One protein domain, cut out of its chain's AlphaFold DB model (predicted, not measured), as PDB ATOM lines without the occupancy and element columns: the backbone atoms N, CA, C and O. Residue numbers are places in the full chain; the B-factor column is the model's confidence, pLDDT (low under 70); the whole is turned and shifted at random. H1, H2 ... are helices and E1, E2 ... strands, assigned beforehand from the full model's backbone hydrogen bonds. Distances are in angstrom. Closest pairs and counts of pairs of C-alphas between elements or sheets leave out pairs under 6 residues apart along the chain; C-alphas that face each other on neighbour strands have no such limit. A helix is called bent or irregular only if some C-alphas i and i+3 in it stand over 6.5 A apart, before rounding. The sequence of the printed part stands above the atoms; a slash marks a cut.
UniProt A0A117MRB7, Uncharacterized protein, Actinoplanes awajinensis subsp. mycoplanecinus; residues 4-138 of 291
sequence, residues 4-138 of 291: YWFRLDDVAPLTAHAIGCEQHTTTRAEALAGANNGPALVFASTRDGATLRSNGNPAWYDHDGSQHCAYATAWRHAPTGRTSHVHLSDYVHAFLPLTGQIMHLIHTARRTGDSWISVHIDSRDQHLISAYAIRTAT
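Overview. This is residues 4 to 138 of the 291 residues of an uncharacterized protein of Actinoplanes awajinensis subsp. mycoplanecinus (UniProt A0A117MRB7). Two small three-stranded sheets, E1 E6 E7 and E3 E2 E5, share the helix H1, whose residues 8 to 12 pack on the first and residues 10 to 19 on the second. H3 covers one face of E1 E6 E7, short H2 packs on the face of E3 E2 E5 opposite H1, and residues 77 to 82 stick out at one end. The printed part has 135 residues, with three named helices and seven named strands in the order E1 H1 H2 E2 E3 E4 E5 H3 E6 E7; both sheets are antiparallel, in the orders E1 E6 E7 and E3 E2 E5. The class is mixed, helices and strands, with 64 residues, under half, in named elements. The whole is compact, with a radius of gyration of the C-alphas of 14.5 A and spans of 48 by 35 by 35 A.

Arrangement. E1, residues 4 to 7, is the antiparallel neighbour of E6, residues 116 to 120, with N 4 and O 119 2.9 A apart. H1, residues 8 to 20, is on E3, residues 50 to 54, and E2, residues 40 to 45; it runs along E3 at 12 degrees on the local plane, at a height over the sheet of 7.3 A. The closest C-alphas of H1 and E3 are those of Ala 18 and Ser 54, 5.1 A. H2, residues 28 to 32, lies on the opposite face, only just over E5, residues 92 to 97, with 3 of its 5 C-alphas falling on that strand; Ala 29 and Ala 94 have the closest C-alphas, 5.5 A. E2 and E3 form a hairpin, with N 42 and O 53 2.8 A apart; N 43 of E2 and O 94 of E5 are also 2.8 A apart. E4, residues 75 to 77, pairs with no named strand. H3, residues 100 to 112, touches H1 at a steep tilt of 40 degrees, opposite ways; the closest C-alphas are those of Ala 12 and Ile 106, 6.7 A. It lies over E7, residues 134 to 137, along it at 5 degrees on the local plane, at a height over the sheet of 9.7 A. H1 and H3 on one face of E1 E6 E7 make two layers, helices on one face of a sheet. E6 and E7 form a hairpin, with N 118 and O 135 2.7 A apart. Every O i to N i+4 pair is within hydrogen-bond range in H2 and H3; in H1 it is 7 of 9.

Along the chain. E1 begins at C-alpha 4, (133.352, 14.555, 0.256). H1 spans 18.1 A and H3 17.9 A; H1 is neither bent nor irregular, but only just: C-alphas 10 and 13 are 6.2 A apart. E2 and E5 each span 16.4 A, E3 14.0 A and E6 13.2 A. E7 ends at C-alpha 137, (135.069, 24.678, 7.422).

Size, cuts and confidence. The C-alphas farthest apart, those of Glu 22 and Pro 79, are 47.8 A from each other. The printed part has no cut. The links E3 to E4, E4 to E5 and E6 to E7 are long. Mean pLDDT of the printed part is 88.8; it is under 70 in residues 86 to 91 and 123 to 126.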
ATOM      1  N   TYR A   4     134.180  13.827   1.211       91.81
ATOM      2  CA  TYR A   4     133.352  14.555   0.256       91.81
ATOM      3  C   TYR A   4     133.105  15.966   0.778       91.81
ATOM      4  O   TYR A   4     132.925  16.139   1.978       91.81
ATOM      5  N   TRP A   5     133.123  16.962  -0.105       93.81
ATOM      6  CA  TRP A   5     132.965  18.370   0.257       93.81
ATOM      7  C   TRP A   5     131.743  18.953  -0.431       93.81
ATOM      8  O   TRP A   5     131.703  19.011  -1.660       93.81
ATOM      9  N   PHE A   6     130.796  19.423   0.365       95.00
ATOM     10  CA  PHE A   6     129.571  20.060  -0.094       95.00
ATOM     11  C   PHE A   6     129.558  21.516   0.350       95.00
ATOM     12  O   PHE A   6     130.153  21.881   1.372       95.00
ATOM     13  N   ARG A   7     128.854  22.345  -0.412       94.12
ATOM     14  CA  ARG A   7     128.557  23.714  -0.014       94.12
ATOM     15  C   ARG A   7     127.545  23.691   1.122       94.12
ATOM     16  O   ARG A   7     126.532  22.998   1.053       94.12
ATOM     17  N   LEU A   8     127.818  24.457   2.174       94.31
ATOM     18  CA  LEU A   8     126.894  24.561   3.304       94.31
ATOM     19  C   LEU A   8     125.553  25.173   2.868       94.31
ATOM     20  O   LEU A   8     124.509  24.801   3.396       94.31
ATOM     21  N   ASP A   9     125.595  26.062   1.876       92.12
ATOM     22  CA  ASP A   9     124.425  26.714   1.288       92.12
ATOM     23  C   ASP A   9     123.479  25.757   0.560       92.12
ATOM     24  O   ASP A   9     122.283  26.031   0.532       92.12
ATOM     25  N   ASP A  10     123.986  24.630   0.058       94.69
ATOM     26  CA  ASP A  10     123.174  23.599  -0.601       94.69
ATOM     27  C   ASP A  10     122.664  22.574   0.425       94.69
ATOM     28  O   ASP A  10     121.569  22.030   0.311       94.69
ATOM     29  N   VAL A  11     123.444  22.314   1.478       96.19
ATOM     30  CA  VAL A  11     123.111  21.309   2.504       96.19
ATOM     31  C   VAL A  11     122.142  21.843   3.560       96.19
ATOM     32  O   VAL A  11     121.290  21.101   4.061       96.19
ATOM     33  N   ALA A  12     122.243  23.120   3.928       94.44
ATOM     34  CA  ALA A  12     121.389  23.703   4.959       94.44
ATOM     35  C   ALA A  12     119.895  23.721   4.578       94.44
ATOM     36  O   ALA A  12     119.084  23.352   5.432       94.44
ATOM     37  N   PRO A  13     119.493  24.067   3.338       94.88
ATOM     38  CA  PRO A  13     118.100  23.961   2.921       94.88
ATOM     39  C   PRO A  13     117.586  22.520   2.967       94.88
ATOM     40  O   PRO A  13     116.499  22.285   3.488       94.88
ATOM     41  N   LEU A  14     118.376  21.537   2.512       97.00
ATOM     42  CA  LEU A  14     118.003  20.116   2.590       97.00
ATOM     43  C   LEU A  14     117.763  19.664   4.033       97.00
ATOM     44  O   LEU A  14     116.832  18.912   4.310       97.00
ATOM     45  N   THR A  15     118.600  20.148   4.950       96.31
ATOM     46  CA  THR A  15     118.469  19.888   6.387       96.31
ATOM     47  C   THR A  15     117.157  20.459   6.919       96.31
ATOM     48  O   THR A  15     116.407  19.751   7.586       96.31
ATOM     49  N   ALA A  16     116.852  21.719   6.591       95.44
ATOM     50  CA  ALA A  16     115.612  22.372   7.001       95.44
ATOM     51  C   ALA A  16     114.373  21.655   6.445       95.44
ATOM     52  O   ALA A  16     113.425  21.418   7.187       95.44
ATOM     53  N   HIS A  17     114.410  21.251   5.172       96.94
ATOM     54  CA  HIS A  17     113.342  20.477   4.548       96.94
ATOM     55  C   HIS A  17     113.115  19.139   5.268       96.94
ATOM     56  O   HIS A  17     111.996  18.849   5.675       96.94
ATOM     57  N   ALA A  18     114.169  18.342   5.487       96.44
ATOM     58  CA  ALA A  18     114.048  17.047   6.159       96.44
ATOM     59  C   ALA A  18     113.445  17.167   7.571       96.44
ATOM     60  O   ALA A  18     112.636  16.329   7.960       96.44
ATOM     61  N   ILE A  19     113.807  18.211   8.321       96.25
ATOM     62  CA  ILE A  19     113.267  18.486   9.664       96.25
ATOM     63  C   ILE A  19     111.807  18.949   9.607       96.25
ATOM     64  O   ILE A  19     111.027  18.600  10.488       96.25
ATOM     65  N   GLY A  20     111.448  19.752   8.604       95.50
ATOM     66  CA  GLY A  20     110.109  20.327   8.470       95.50
ATOM     67  C   GLY A  20     109.034  19.338   8.013       95.50
ATOM     68  O   GLY A  20     107.851  19.628   8.171       95.50
ATOM     69  N   CYS A  21     109.413  18.188   7.450       96.12
ATOM     70  CA  CYS A  21     108.464  17.159   7.031       96.12
ATOM     71  C   CYS A  21     107.935  16.336   8.214       96.12
ATOM     72  O   CYS A  21     108.700  15.874   9.057       96.12
ATOM     73  N   GLU A  22     106.628  16.068   8.211       92.69
ATOM     74  CA  GLU A  22     105.972  15.182   9.188       92.69
ATOM     75  C   GLU A  22     106.275  13.699   8.940       92.69
ATOM     76  O   GLU A  22     106.230  12.882   9.859       92.69
ATOM     77  N   GLN A  23     106.558  13.347   7.685       93.94
ATOM     78  CA  GLN A  23     106.839  11.986   7.251       93.94
ATOM     79  C   GLN A  23     108.215  11.899   6.599       93.94
ATOM     80  O   GLN A  23     108.685  12.838   5.952       93.94
ATOM     81  N   HIS A  24     108.826  10.720   6.704       94.50
ATOM     82  CA  HIS A  24     110.154  10.439   6.174       94.50
ATOM     83  C   HIS A  24     110.146   9.118   5.420       94.50
ATOM     84  O   HIS A  24     109.576   8.120   5.870       94.50
ATOM     85  N   THR A  25     110.772   9.128   4.248       91.00
ATOM     86  CA  THR A  25     110.934   7.934   3.425       91.00
ATOM     87  C   THR A  25     112.035   7.075   4.024       91.00
ATOM     88  O   THR A  25     113.200   7.476   4.002       91.00
ATOM     89  N   THR A  26     111.681   5.878   4.493       87.50
ATOM     90  CA  THR A  26     112.674   4.908   4.962       87.50
ATOM     91  C   THR A  26     113.574   4.482   3.812       87.50
ATOM     92  O   THR A  26     113.111   3.985   2.782       87.50
ATOM     93  N   THR A  27     114.878   4.669   3.978       82.50
ATOM     94  CA  THR A  27     115.854   4.262   2.960       82.50
ATOM     95  C   THR A  27     116.391   2.859   3.212       82.50
ATOM     96  O   THR A  27     116.393   2.357   4.333       82.50
ATOM     97  N   ARG A  28     116.924   2.209   2.169       82.69
ATOM     98  CA  ARG A  28     117.611   0.918   2.337       82.69
ATOM     99  C   ARG A  28     118.808   1.026   3.290       82.69
ATOM    100  O   ARG A  28     119.023   0.113   4.074       82.69
ATOM    101  N   ALA A  29     119.573   2.118   3.222       81.19
ATOM    102  CA  ALA A  29     120.711   2.347   4.114       81.19
ATOM    103  C   ALA A  29     120.269   2.471   5.577       81.19
ATOM    104  O   ALA A  29     120.863   1.854   6.450       81.19
ATOM    105  N   GLU A  30     119.183   3.193   5.828       82.75
ATOM    106  CA  GLU A  30     118.575   3.328   7.152       82.75
ATOM    107  C   GLU A  30     118.073   1.992   7.710       82.75
ATOM    108  O   GLU A  30     118.387   1.646   8.848       82.75
ATOM    109  N   ALA A  31     117.378   1.198   6.888       85.06
ATOM    110  CA  ALA A  31     116.931  -0.139   7.271       85.06
ATOM    111  C   ALA A  31     118.113  -1.071   7.598       85.06
ATOM    112  O   ALA A  31     118.058  -1.818   8.572       85.06
ATOM    113  N   LEU A  32     119.198  -1.008   6.815       83.94
ATOM    114  CA  LEU A  32     120.419  -1.785   7.063       83.94
ATOM    115  C   LEU A  32     121.184  -1.308   8.303       83.94
ATOM    116  O   LEU A  32     121.796  -2.122   8.986       83.94
ATOM    117  N   ALA A  33     121.133  -0.010   8.605       80.06
ATOM    118  CA  ALA A  33     121.722   0.568   9.806       80.06
ATOM    119  C   ALA A  33     120.896   0.287  11.078       80.06
ATOM    120  O   ALA A  33     121.344   0.627  12.172       80.06
ATOM    121  N   GLY A  34     119.690  -0.286  10.955       81.38
ATOM    122  CA  GLY A  34     118.768  -0.469  12.080       81.38
ATOM    123  C   GLY A  34     118.366   0.856  12.738       81.38
ATOM    124  O   GLY A  34     118.087   0.887  13.936       81.38
ATOM    125  N   ALA A  35     118.398   1.958  11.984       82.06
ATOM    126  CA  ALA A  35     118.108   3.286  12.502       82.06
ATOM    127  C   ALA A  35     116.593   3.542  12.551       82.06
ATOM    128  O   ALA A  35     115.828   3.035  11.729       82.06
ATOM    129  N   ASN A  36     116.159   4.346  13.523       84.19
ATOM    130  CA  ASN A  36     114.765   4.779  13.612       84.19
ATOM    131  C   ASN A  36     114.425   5.730  12.464       84.19
ATOM    132  O   ASN A  36     115.223   6.617  12.160       84.19
ATOM    133  N   ASN A  37     113.205   5.600  11.931       86.44
ATOM    134  CA  ASN A  37     112.701   6.533  10.931       86.44
ATOM    135  C   ASN A  37     112.639   7.954  11.503       86.44
ATOM    136  O   ASN A  37     112.066   8.171  12.575       86.44
ATOM    137  N   GLY A  38     113.234   8.909  10.796       91.88
ATOM    138  CA  GLY A  38     113.293  10.301  11.226       91.88
ATOM    139  C   GLY A  38     114.005  11.211  10.225       91.88
ATOM    140  O   GLY A  38     114.422  10.756   9.157       91.88
ATOM    141  N   PRO A  39     114.163  12.505  10.550       95.25
ATOM    142  CA  PRO A  39     114.774  13.471   9.649       95.25
ATOM    143  C   PRO A  39     116.238  13.121   9.387       95.25
ATOM    144  O   PRO A  39     117.033  12.941  10.313       95.25
ATOM    145  N   ALA A  40     116.607  13.053   8.113       95.12
ATOM    146  CA  ALA A  40     117.947  12.678   7.701       95.12
ATOM    147  C   ALA A  40     118.335  13.245   6.335       95.12
ATOM    148  O   ALA A  40     117.494  13.602   5.504       95.12
ATOM    149  N   LEU A  41     119.643  13.253   6.088       95.75
ATOM    150  CA  LEU A  41     120.189  13.386   4.746       95.75
ATOM    151  C   LEU A  41     120.638  12.022   4.230       95.75
ATOM    152  O   LEU A  41     121.296  11.251   4.927       95.75
ATOM    153  N   VAL A  42     120.300  11.737   2.982       94.19
ATOM    154  CA  VAL A  42     120.670  10.511   2.283       94.19
ATOM    155  C   VAL A  42     121.849  10.829   1.386       94.19
ATOM    156  O   VAL A  42     121.745  11.656   0.481       94.19
ATOM    157  N   PHE A  43     122.966  10.164   1.643       93.81
ATOM    158  CA  PHE A  43     124.148  10.208   0.804       93.81
ATOM    159  C   PHE A  43     124.064   9.136  -0.281       93.81
ATOM    160  O   PHE A  43     123.679   7.990  -0.023       93.81
ATOM    161  N   ALA A  44     124.462   9.501  -1.493       90.69
ATOM    162  CA  ALA A  44     124.680   8.566  -2.584       90.69
ATOM    163  C   ALA A  44     126.005   8.891  -3.278       90.69
ATOM    164  O   ALA A  44     126.284  10.054  -3.549       90.69
ATOM    165  N   SER A  45     126.810   7.874  -3.589       88.06
ATOM    166  CA  SER A  45     128.004   8.014  -4.431       88.06
ATOM    167  C   SER A  45     127.890   7.090  -5.636       88.06
ATOM    168  O   SER A  45     127.790   5.872  -5.485       88.06
ATOM    169  N   THR A  46     127.933   7.670  -6.832       84.06
ATOM    170  CA  THR A  46     127.948   6.978  -8.127       84.06
ATOM    171  C   THR A  46     129.278   7.230  -8.843       84.06
ATOM    172  O   THR A  46     130.209   7.824  -8.292       84.06
ATOM    173  N   ARG A  47     129.385   6.776 -10.099       77.31
ATOM    174  CA  ARG A  47     130.497   7.154 -10.985       77.31
ATOM    175  C   ARG A  47     130.447   8.624 -11.399       77.31
ATOM    176  O   ARG A  47     131.500   9.190 -11.683       77.31
ATOM    177  N   ASP A  48     129.258   9.218 -11.406       79.69
ATOM    178  CA  ASP A  48     129.019  10.578 -11.895       79.69
ATOM    179  C   ASP A  48     129.238  11.635 -10.804       79.69
ATOM    180  O   ASP A  48     129.456  12.809 -11.096       79.69
ATOM    181  N   GLY A  49     129.244  11.219  -9.537       87.38
ATOM    182  CA  GLY A  49     129.569  12.079  -8.409       87.38
ATOM    183  C   GLY A  49     128.995  11.556  -7.104       87.38
ATOM    184  O   GLY A  49     128.577  10.403  -6.998       87.38
ATOM    185  N   ALA A  50     128.965  12.425  -6.100       91.19
ATOM    186  CA  ALA A  50     128.301  12.138  -4.841       91.19
ATOM    187  C   ALA A  50     127.309  13.243  -4.497       91.19
ATOM    188  O   ALA A  50     127.577  14.418  -4.748       91.19
ATOM    189  N   THR A  51     126.177  12.863  -3.922       94.81
ATOM    190  CA  THR A  51     125.074  13.765  -3.599       94.81
ATOM    191  C   THR A  51     124.594  13.573  -2.168       94.81
ATOM    192  O   THR A  51     124.747  12.504  -1.573       94.81
ATOM    193  N   LEU A  52     124.008  14.634  -1.617       96.06
ATOM    194  CA  LEU A  52     123.172  14.608  -0.424       96.06
ATOM    195  C   LEU A  52     121.767  15.066  -0.803       96.06
ATOM    196  O   LEU A  52     121.615  16.031  -1.547       96.06
ATOM    197  N   ARG A  53     120.747  14.413  -0.251       96.56
ATOM    198  CA  ARG A  53     119.338  14.799  -0.417       96.56
ATOM    199  C   ARG A  53     118.558  14.613   0.877       96.56
ATOM    200  O   ARG A  53     118.948  13.809   1.716       96.56
ATOM    201  N   SER A  54     117.440  15.314   1.026       96.75
ATOM    202  CA  SER A  54     116.507  15.109   2.142       96.75
ATOM    203  C   SER A  54     115.740  13.784   2.000       96.75
ATOM    204  O   SER A  54     115.356  13.418   0.886       96.75
ATOM    205  N   ASN A  55     115.450  13.100   3.117       95.69
ATOM    206  CA  ASN A  55     114.506  11.969   3.160       95.69
ATOM    207  C   ASN A  55     113.049  12.362   3.492       95.69
ATOM    208  O   ASN A  55     112.187  11.484   3.525       95.69
ATOM    209  N   GLY A  56     112.771  13.644   3.749       95.81
ATOM    210  CA  GLY A  56     111.421  14.148   4.024       95.81
ATOM    211  C   GLY A  56     110.405  13.846   2.910       95.81
ATOM    212  O   GLY A  56     110.771  13.769   1.735       95.81
ATOM    213  N   ASN A  57     109.144  13.654   3.307       94.31
ATOM    214  CA  ASN A  57     107.984  13.409   2.452       94.31
ATOM    215  C   ASN A  57     106.937  14.534   2.661       94.31
ATOM    216  O   ASN A  57     106.537  14.747   3.809       94.31
ATOM    217  N   PRO A  58     106.477  15.243   1.607       94.38
ATOM    218  CA  PRO A  58     106.800  15.059   0.186       94.38
ATOM    219  C   PRO A  58     108.282  15.275  -0.132       94.38
ATOM    220  O   PRO A  58     108.966  16.047   0.530       94.38
ATOM    221  N   ALA A  59     108.783  14.559  -1.142       94.00
ATOM    222  CA  ALA A  59     110.141  14.766  -1.629       94.00
ATOM    223  C   ALA A  59     110.271  16.151  -2.287       94.00
ATOM    224  O   ALA A  59     109.337  16.640  -2.921       94.00
ATOM    225  N   TRP A  60     111.450  16.758  -2.158       94.44
ATOM    226  CA  TRP A  60     111.748  18.058  -2.753       94.44
ATOM    227  C   TRP A  60     112.304  17.895  -4.167       94.44
ATOM    228  O   TRP A  60     113.299  17.194  -4.363       94.44
ATOM    229  N   TYR A  61     111.676  18.561  -5.132       94.00
ATOM    230  CA  TYR A  61     112.091  18.597  -6.529       94.00
ATOM    231  C   TYR A  61     112.439  20.018  -6.983       94.00
ATOM    232  O   TYR A  61     111.844  20.991  -6.514       94.00
ATOM    233  N   ASP A  62     113.394  20.112  -7.902       93.25
ATOM    234  CA  ASP A  62     113.728  21.325  -8.640       93.25
ATOM    235  C   ASP A  62     112.697  21.604  -9.751       93.25
ATOM    236  O   ASP A  62     111.800  20.802 -10.023       93.25
ATOM    237  N   HIS A  63     112.803  22.768 -10.404       90.19
ATOM    238  CA  HIS A  63     111.870  23.194 -11.458       90.19
ATOM    239  C   HIS A  63     111.783  22.210 -12.638       90.19
ATOM    240  O   HIS A  63     110.733  22.084 -13.264       90.19
ATOM    241  N   ASP A  64     112.877  21.510 -12.929       92.81
ATOM    242  CA  ASP A  64     112.958  20.505 -13.988       92.81
ATOM    243  C   ASP A  64     112.376  19.136 -13.583       92.81
ATOM    244  O   ASP A  64     112.389  18.195 -14.375       92.81
ATOM    245  N   GLY A  65     111.855  19.017 -12.357       92.69
ATOM    246  CA  GLY A  65     111.303  17.783 -11.806       92.69
ATOM    247  C   GLY A  65     112.358  16.796 -11.305       92.69
ATOM    248  O   GLY A  65     111.995  15.710 -10.850       92.69
ATOM    249  N   SER A  66     113.648  17.137 -11.358       93.06
ATOM    250  CA  SER A  66     114.698  16.343 -10.726       93.06
ATOM    251  C   SER A  66     114.652  16.506  -9.204       93.06
ATOM    252  O   SER A  66     114.172  17.510  -8.682       93.06
ATOM    253  N   GLN A  67     115.087  15.487  -8.457       92.25
ATOM    254  CA  GLN A  67     115.103  15.581  -6.998       92.25
ATOM    255  C   GLN A  67     116.181  16.573  -6.549       92.25
ATOM    256  O   GLN A  67     117.349  16.412  -6.907       92.25
ATOM    257  N   HIS A  68     115.805  17.526  -5.695       95.88
ATOM    258  CA  HIS A  68     116.719  18.541  -5.188       95.88
ATOM    259  C   HIS A  68     117.840  17.897  -4.360       95.88
ATOM    260  O   HIS A  68     117.587  17.152  -3.402       95.88
ATOM    261  N   CYS A  69     119.090  18.170  -4.744       96.56
ATOM    262  CA  CYS A  69     120.286  17.568  -4.163       96.56
ATOM    263  C   CYS A  69     121.419  18.591  -4.005       96.56
ATOM    264  O   CYS A  69     121.613  19.461  -4.848       96.56
ATOM    265  N   ALA A  70     122.247  18.399  -2.980       96.69
ATOM    266  CA  ALA A  70     123.543  19.050  -2.852       96.69
ATOM    267  C   ALA A  70     124.617  18.152  -3.470       96.69
ATOM    268  O   ALA A  70     124.700  16.962  -3.147       96.69
ATOM    269  N   TYR A  71     125.469  18.718  -4.321       94.56
ATOM    270  CA  TYR A  71     126.496  17.969  -5.045       94.56
ATOM    271  C   TYR A  71     127.865  18.107  -4.377       94.56
ATOM    272  O   TYR A  71     128.319  19.197  -4.027       94.56
ATOM    273  N   ALA A  72     128.559  16.983  -4.208       93.56
ATOM    274  CA  ALA A  72     129.920  16.978  -3.706       93.56
ATOM    275  C   ALA A  72     130.869  17.514  -4.779       93.56
ATOM    276  O   ALA A  72     130.999  16.948  -5.866       93.56
ATOM    277  N   THR A  73     131.631  18.542  -4.437       92.31
ATOM    278  CA  THR A  73     132.661  19.088  -5.320       92.31
ATOM    279  C   THR A  73     133.850  18.130  -5.434       92.31
ATOM    280  O   THR A  73     134.370  17.614  -4.434       92.31
ATOM    281  N   ALA A  74     134.330  17.903  -6.657       91.12
ATOM    282  CA  ALA A  74     135.467  17.026  -6.926       91.12
ATOM    283  C   ALA A  74     136.417  17.599  -7.972       91.12
ATOM    284  O   ALA A  74     135.991  18.199  -8.959       91.12
ATOM    285  N   TRP A  75     137.719  17.364  -7.774       92.50
ATOM    286  CA  TRP A  75     138.679  17.473  -8.869       92.50
ATOM    287  C   TRP A  75     138.707  16.166  -9.665       92.50
ATOM    288  O   TRP A  75     138.461  15.088  -9.114       92.50
ATOM    289  N   ARG A  76     139.071  16.267 -10.942       92.25
ATOM    290  CA  ARG A  76     139.368  15.166 -11.857       92.25
ATOM    291  C   ARG A  76     140.752  15.380 -12.457       92.25
ATOM    292  O   ARG A  76     141.060  16.469 -12.922       92.25
ATOM    293  N   HIS A  77     141.579  14.344 -12.446       93.50
ATOM    294  CA  HIS A  77     142.858  14.302 -13.137       93.50
ATOM    295  C   HIS A  77     142.620  13.774 -14.553       93.50
ATOM    296  O   HIS A  77     142.423  12.571 -14.736       93.50
ATOM    297  N   ALA A  78     142.595  14.661 -15.546       90.56
ATOM    298  CA  ALA A  78     142.247  14.325 -16.924       90.56
ATOM    299  C   ALA A  78     143.100  13.180 -17.511       90.56
ATOM    300  O   ALA A  78     142.504  12.267 -18.083       90.56
ATOM    301  N   PRO A  79     144.437  13.128 -17.307       91.62
ATOM    302  CA  PRO A  79     145.262  12.062 -17.878       91.62
ATOM    303  C   PRO A  79     144.969  10.657 -17.335       91.62
ATOM    304  O   PRO A  79     145.114   9.685 -18.066       91.62
ATOM    305  N   THR A  80     144.585  10.523 -16.060       89.94
ATOM    306  CA  THR A  80     144.391   9.198 -15.428       89.94
ATOM    307  C   THR A  80     142.938   8.889 -15.083       89.94
ATOM    308  O   THR A  80     142.664   7.844 -14.507       89.94
ATOM    309  N   GLY A  81     142.014   9.825 -15.313       87.31
ATOM    310  CA  GLY A  81     140.612   9.716 -14.895       87.31
ATOM    311  C   GLY A  81     140.380   9.741 -13.379       87.31
ATOM    312  O   GLY A  81     139.235   9.670 -12.946       87.31
ATOM    313  N   ARG A  82     141.432   9.866 -12.559       87.62
ATOM    314  CA  ARG A  82     141.325   9.829 -11.093       87.62
ATOM    315  C   ARG A  82     140.526  11.029 -10.594       87.62
ATOM    316  O   ARG A  82     140.757  12.136 -11.068       87.62
ATOM    317  N   THR A  83     139.675  10.851  -9.594       86.75
ATOM    318  CA  THR A  83     138.939  11.953  -8.958       86.75
ATOM    319  C   THR A  83     139.233  12.029  -7.461       86.75
ATOM    320  O   THR A  83     139.857  11.132  -6.889       86.75
ATOM    321  N   SER A  84     138.816  13.122  -6.811       83.44
ATOM    322  CA  SER A  84     138.890  13.227  -5.345       83.44
ATOM    323  C   SER A  84     137.900  12.322  -4.621       83.44
ATOM    324  O   SER A  84     137.997  12.157  -3.407       83.44
ATOM    325  N   HIS A  85     136.923  11.784  -5.346       76.44
ATOM    326  CA  HIS A  85     136.011  10.782  -4.827       76.44
ATOM    327  C   HIS A  85     136.709   9.431  -4.972       76.44
ATOM    328  O   HIS A  85     137.212   9.088  -6.039       76.44
ATOM    329  N   VAL A  86     136.796   8.666  -3.885       65.31
ATOM    330  CA  VAL A  86     137.236   7.277  -4.021       65.31
ATOM    331  C   VAL A  86     136.117   6.571  -4.770       65.31
ATOM    332  O   VAL A  86     134.985   6.559  -4.292       65.31
ATOM    333  N   HIS A  87     136.424   6.021  -5.947       59.03
ATOM    334  CA  HIS A  87     135.538   5.072  -6.606       59.03
ATOM    335  C   HIS A  87     135.430   3.853  -5.697       59.03
ATOM    336  O   HIS A  87     136.261   2.948  -5.740       59.03
ATOM    337  N   LEU A  88     134.429   3.865  -4.826       59.56
ATOM    338  CA  LEU A  88     133.911   2.636  -4.267       59.56
ATOM    339  C   LEU A  88     133.318   1.911  -5.481       59.56
ATOM    340  O   LEU A  88     132.562   2.500  -6.253       59.56
ATOM    341  N   SER A  89     133.801   0.695  -5.742       55.09
ATOM    342  CA  SER A  89     133.433  -0.133  -6.903       55.09
ATOM    343  C   SER A  89     131.924  -0.342  -7.034       55.09
ATOM    344  O   SER A  89     131.438  -0.674  -8.114       55.09
ATOM    345  N   ASP A  90     131.211  -0.067  -5.947       62.19
ATOM    346  CA  ASP A  90     129.798  -0.264  -5.755       62.19
ATOM    347  C   ASP A  90     129.123   1.065  -5.424       62.19
ATOM    348  O   ASP A  90     129.691   1.961  -4.796       62.19
ATOM    349  N   TYR A  91     127.883   1.186  -5.877       69.06
ATOM    350  CA  TYR A  91     126.994   2.273  -5.513       69.06
ATOM    351  C   TYR A  91     126.817   2.308  -3.991       69.06
ATOM    352  O   TYR A  91     126.285   1.364  -3.406       69.06
ATOM    353  N   VAL A  92     127.279   3.386  -3.354       78.75
ATOM    354  CA  VAL A  92     127.232   3.517  -1.894       78.75
ATOM    355  C   VAL A  92     126.096   4.425  -1.479       78.75
ATOM    356  O   VAL A  92     125.985   5.558  -1.948       78.75
ATOM    357  N   HIS A  93     125.301   3.920  -0.541       86.69
ATOM    358  CA  HIS A  93     124.257   4.655   0.140       86.69
ATOM    359  C   HIS A  93     124.506   4.682   1.631       86.69
ATOM    360  O   HIS A  93     124.536   3.625   2.263       86.69
ATOM    361  N   ALA A  94     124.577   5.893   2.168       89.50
ATOM    362  CA  ALA A  94     124.729   6.127   3.589       89.50
ATOM    363  C   ALA A  94     123.657   7.101   4.085       89.50
ATOM    364  O   ALA A  94     123.138   7.931   3.335       89.50
ATOM    365  N   PHE A  95     123.319   6.983   5.356       90.38
ATOM    366  CA  PHE A  95     122.267   7.733   6.018       90.38
ATOM    367  C   PHE A  95     122.882   8.631   7.089       90.38
ATOM    368  O   PHE A  95     123.631   8.151   7.933       90.38
ATOM    369  N   LEU A  96     122.585   9.929   7.059       93.25
ATOM    370  CA  LEU A  96     123.011  10.910   8.056       93.25
ATOM    371  C   LEU A  96     121.790  11.355   8.876       93.25
ATOM    372  O   LEU A  96     121.068  12.250   8.427       93.25
ATOM    373  N   PRO A  97     121.550  10.772  10.065       93.50
ATOM    374  CA  PRO A  97     120.449  11.192  10.923       93.50
ATOM    375  C   PRO A  97     120.666  12.630  11.404       93.50
ATOM    376  O   PRO A  97     121.732  12.959  11.925       93.50
ATOM    377  N   LEU A  98     119.655  13.492  11.290       93.62
ATOM    378  CA  LEU A  98     119.725  14.887  11.732       93.62
ATOM    379  C   LEU A  98     119.454  14.998  13.237       93.62
ATOM    380  O   LEU A  98     118.417  15.474  13.689       93.62
ATOM    381  N   THR A  99     120.421  14.547  14.032       91.50
ATOM    382  CA  THR A  99     120.380  14.675  15.494       91.50
ATOM    383  C   THR A  99     120.571  16.128  15.939       91.50
ATOM    384  O   THR A  99     121.080  16.966  15.189       91.50
ATOM    385  N   GLY A 100     120.244  16.428  17.203       89.69
ATOM    386  CA  GLY A 100     120.463  17.756  17.795       89.69
ATOM    387  C   GLY A 100     121.890  18.286  17.609       89.69
ATOM    388  O   GLY A 100     122.077  19.468  17.329       89.69
ATOM    389  N   GLN A 101     122.891  17.404  17.672       91.69
ATOM    390  CA  GLN A 101     124.293  17.760  17.456       91.69
ATOM    391  C   GLN A 101     124.572  18.204  16.013       91.69
ATOM    392  O   GLN A 101     125.230  19.222  15.806       91.69
ATOM    393  N   ILE A 102     124.077  17.465  15.016       92.56
ATOM    394  CA  ILE A 102     124.295  17.785  13.596       92.56
ATOM    395  C   ILE A 102     123.529  19.052  13.212       92.56
ATOM    396  O   ILE A 102     124.078  19.926  12.541       92.56
ATOM    397  N   MET A 103     122.293  19.196  13.696       91.69
ATOM    398  CA  MET A 103     121.512  20.416  13.498       91.69
ATOM    399  C   MET A 103     122.239  21.632  14.076       91.69
ATOM    400  O   MET A 103     122.416  22.630  13.374       91.69
ATOM    401  N   HIS A 104     122.721  21.528  15.317       92.56
ATOM    402  CA  HIS A 104     123.489  22.590  15.958       92.56
ATOM    403  C   HIS A 104     124.778  22.914  15.190       92.56
ATOM    404  O   HIS A 104     125.074  24.088  14.984       92.56
ATOM    405  N   LEU A 105     125.507  21.902  14.705       94.12
ATOM    406  CA  LEU A 105     126.714  22.087  13.894       94.12
ATOM    407  C   LEU A 105     126.424  22.909  12.629       94.12
ATOM    408  O   LEU A 105     127.096  23.907  12.387       94.12
ATOM    409  N   ILE A 106     125.404  22.529  11.852       92.56
ATOM    410  CA  ILE A 106     125.038  23.211  10.598       92.56
ATOM    411  C   ILE A 106     124.574  24.650  10.867       92.56
ATOM    412  O   ILE A 106     124.966  25.575  10.153       92.56
ATOM    413  N   HIS A 107     123.773  24.862  11.915       90.50
ATOM    414  CA  HIS A 107     123.286  26.196  12.278       90.50
ATOM    415  C   HIS A 107     124.424  27.108  12.746       90.50
ATOM    416  O   HIS A 107     124.516  28.259  12.315       90.50
ATOM    417  N   THR A 108     125.307  26.592  13.601       92.00
ATOM    418  CA  THR A 108     126.464  27.336  14.103       92.00
ATOM    419  C   THR A 108     127.425  27.673  12.970       92.00
ATOM    420  O   THR A 108     127.813  28.830  12.857       92.00
ATOM    421  N   ALA A 109     127.715  26.727  12.074       92.06
ATOM    422  CA  ALA A 109     128.592  26.937  10.925       92.06
ATOM    423  C   ALA A 109     128.145  28.114  10.042       92.06
ATOM    424  O   ALA A 109     128.951  28.985   9.709       92.06
ATOM    425  N   ARG A 110     126.841  28.221   9.749       85.19
ATOM    426  CA  ARG A 110     126.299  29.371   8.999       85.19
ATOM    427  C   ARG A 110     126.504  30.693   9.735       85.19
ATOM    428  O   ARG A 110     126.793  31.705   9.106       85.19
ATOM    429  N   ARG A 111     126.363  30.698  11.065       86.75
ATOM    430  CA  ARG A 111     126.547  31.904  11.892       86.75
ATOM    431  C   ARG A 111     128.011  32.306  12.050       86.75
ATOM    432  O   ARG A 111     128.287  33.492  12.192       86.75
ATOM    433  N   THR A 112     128.932  31.346  12.047       86.81
ATOM    434  CA  THR A 112     130.375  31.591  12.196       86.81
ATOM    435  C   THR A 112     131.077  31.860  10.865       86.81
ATOM    436  O   THR A 112     132.260  32.195  10.862       86.81
ATOM    437  N   GLY A 113     130.352  31.773   9.745       84.81
ATOM    438  CA  GLY A 113     130.866  32.074   8.412       84.81
ATOM    439  C   GLY A 113     131.609  30.911   7.757       84.81
ATOM    440  O   GLY A 113     132.425  31.155   6.867       84.81
ATOM    441  N   ASP A 114     131.341  29.675   8.184       92.62
ATOM    442  CA  ASP A 114     131.761  28.490   7.446       92.62
ATOM    443  C   ASP A 114     130.939  28.355   6.161       92.62
ATOM    444  O   ASP A 114     129.740  28.628   6.134       92.62
ATOM    445  N   SER A 115     131.591  27.913   5.090       91.94
ATOM    446  CA  SER A 115     130.985  27.810   3.757       91.94
ATOM    447  C   SER A 115     130.930  26.369   3.245       91.94
ATOM    448  O   SER A 115     130.254  26.073   2.259       91.94
ATOM    449  N   TRP A 116     131.596  25.450   3.946       93.88
ATOM    450  CA  TRP A 116     131.764  24.069   3.526       93.88
ATOM    451  C   TRP A 116     131.400  23.088   4.631       93.88
ATOM    452  O   TRP A 116     131.674  23.316   5.809       93.88
ATOM    453  N   ILE A 117     130.854  21.949   4.217       94.88
ATOM    454  CA  ILE A 117     130.677  20.765   5.049       94.88
ATOM    455  C   ILE A 117     131.401  19.591   4.393       94.88
ATOM    456  O   ILE A 117     131.278  19.339   3.193       94.88
ATOM    457  N   SER A 118     132.200  18.890   5.186       93.94
ATOM    458  CA  SER A 118     132.880  17.672   4.782       93.94
ATOM    459  C   SER A 118     132.213  16.461   5.409       93.94
ATOM    460  O   SER A 118     131.896  16.468   6.598       93.94
ATOM    461  N   VAL A 119     132.027  15.429   4.594       92.62
ATOM    462  CA  VAL A 119     131.458  14.145   4.992       92.62
ATOM    463  C   VAL A 119     132.507  13.070   4.772       92.62
ATOM    464  O   VAL A 119     133.007  12.879   3.660       92.62
ATOM    465  N   HIS A 120     132.858  12.379   5.844       89.56
ATOM    466  CA  HIS A 120     133.688  11.191   5.805       89.56
ATOM    467  C   HIS A 120     132.802   9.958   5.666       89.56
ATOM    468  O   HIS A 120     131.888   9.762   6.456       89.56
ATOM    469  N   ILE A 121     133.090   9.113   4.682       84.75
ATOM    470  CA  ILE A 121     132.400   7.829   4.539       84.75
ATOM    471  C   ILE A 121     133.382   6.732   4.926       84.75
ATOM    472  O   ILE A 121     134.444   6.597   4.306       84.75
ATOM    473  N   ASP A 122     133.050   5.976   5.972       75.88
ATOM    474  CA  ASP A 122     133.773   4.751   6.287       75.88
ATOM    475  C   ASP A 122     133.307   3.654   5.326       75.88
ATOM    476  O   ASP A 122     132.133   3.306   5.260       75.88
ATOM    477  N   SER A 123     134.248   3.090   4.574       65.75
ATOM    478  CA  SER A 123     133.989   1.961   3.681       65.75
ATOM    479  C   SER A 123     133.556   0.686   4.416       65.75
ATOM    480  O   SER A 123     133.134  -0.257   3.754       65.75
ATOM    481  N   ARG A 124     133.706   0.612   5.746       69.19
ATOM    482  CA  ARG A 124     133.298  -0.540   6.567       69.19
ATOM    483  C   ARG A 124     131.887  -0.405   7.138       69.19
ATOM    484  O   ARG A 124     131.212  -1.415   7.277       69.19
ATOM    485  N   ASP A 125     131.456   0.819   7.428       66.56
ATOM    486  CA  ASP A 125     130.157   1.147   8.027       66.56
ATOM    487  C   ASP A 125     129.349   2.018   7.053       66.56
ATOM    488  O   ASP A 125     128.975   3.157   7.322       66.56
ATOM    489  N   GLN A 126     129.176   1.496   5.833       69.75
ATOM    490  CA  GLN A 126     128.736   2.253   4.653       69.75
ATOM    491  C   GLN A 126     127.311   2.806   4.749       69.75
ATOM    492  O   GLN A 126     126.865   3.466   3.816       69.75
ATOM    493  N   HIS A 127     126.585   2.520   5.825       81.75
ATOM    494  CA  HIS A 127     125.154   2.772   5.923       81.75
ATOM    495  C   HIS A 127     124.807   3.897   6.890       81.75
ATOM    496  O   HIS A 127     123.795   4.555   6.668       81.75
ATOM    497  N   LEU A 128     125.646   4.183   7.892       87.12
ATOM    498  CA  LEU A 128     125.395   5.226   8.884       87.12
ATOM    499  C   LEU A 128     126.539   6.244   8.929       87.12
ATOM    500  O   LEU A 128     127.688   5.929   9.223       87.12
ATOM    501  N   ILE A 129     126.211   7.508   8.688       89.06
ATOM    502  CA  ILE A 129     127.139   8.626   8.826       89.06
ATOM    503  C   ILE A 129     126.991   9.181  10.241       89.06
ATOM    504  O   ILE A 129     126.001   9.832  10.577       89.06
ATOM    505  N   SER A 130     127.990   8.927  11.084       87.44
ATOM    506  CA  SER A 130     128.012   9.461  12.448       87.44
ATOM    507  C   SER A 130     128.283  10.970  12.476       87.44
ATOM    508  O   SER A 130     128.908  11.530  11.575       87.44
ATOM    509  N   ALA A 131     127.903  11.638  13.568       87.25
ATOM    510  CA  ALA A 131     128.209  13.056  13.764       87.25
ATOM    511  C   ALA A 131     129.725  13.357  13.726       87.25
ATOM    512  O   ALA A 131     130.127  14.433  13.292       87.25
ATOM    513  N   TYR A 132     130.577  12.401  14.115       88.44
ATOM    514  CA  TYR A 132     132.042  12.537  14.068       88.44
ATOM    515  C   TYR A 132     132.616  12.502  12.648       88.44
ATOM    516  O   TYR A 132     133.744  12.947  12.418       88.44
ATOM    517  N   ALA A 133     131.848  11.977  11.695       90.50
ATOM    518  CA  ALA A 133     132.207  11.940  10.288       90.50
ATOM    519  C   ALA A 133     131.925  13.269   9.566       90.50
ATOM    520  O   ALA A 133     132.305  13.427   8.405       90.50
ATOM    521  N   ILE A 134     131.295  14.232  10.246       93.06
ATOM    522  CA  ILE A 134     130.943  15.539   9.700       93.06
ATOM    523  C   ILE A 134     131.857  16.614  10.280       93.06
ATOM    524  O   ILE A 134     132.082  16.681  11.488       93.06
ATOM    525  N   ARG A 135     132.373  17.495   9.422       94.06
ATOM    526  CA  ARG A 135     133.082  18.714   9.848       94.06
ATOM    527  C   ARG A 135     132.679  19.887   8.982       94.06
ATOM    528  O   ARG A 135     132.501  19.704   7.783       94.06
ATOM    529  N   THR A 136     132.612  21.078   9.559       94.69
ATOM    530  CA  THR A 136     132.437  22.320   8.804       94.69
ATOM    531  C   THR A 136     133.761  23.058   8.688       94.69
ATOM    532  O   THR A 136     134.678  22.842   9.487       94.69
ATOM    533  N   ALA A 137     133.894  23.856   7.636       92.56
ATOM    534  CA  ALA A 137     135.069  24.678   7.422       92.56
ATOM    535  C   ALA A 137     134.723  25.937   6.630       92.56
ATOM    536  O   ALA A 137     133.850  25.946   5.758       92.56
ATOM    537  N   THR A 138     135.485  26.992   6.887       90.62
ATOM    538  CA  THR A 138     135.441  28.231   6.111       90.62
ATOM    539  C   THR A 138     135.907  28.005   4.675       90.62
ATOM    540  O   THR A 138     135.303  28.522   3.747       90.62
TER     541      THR A 138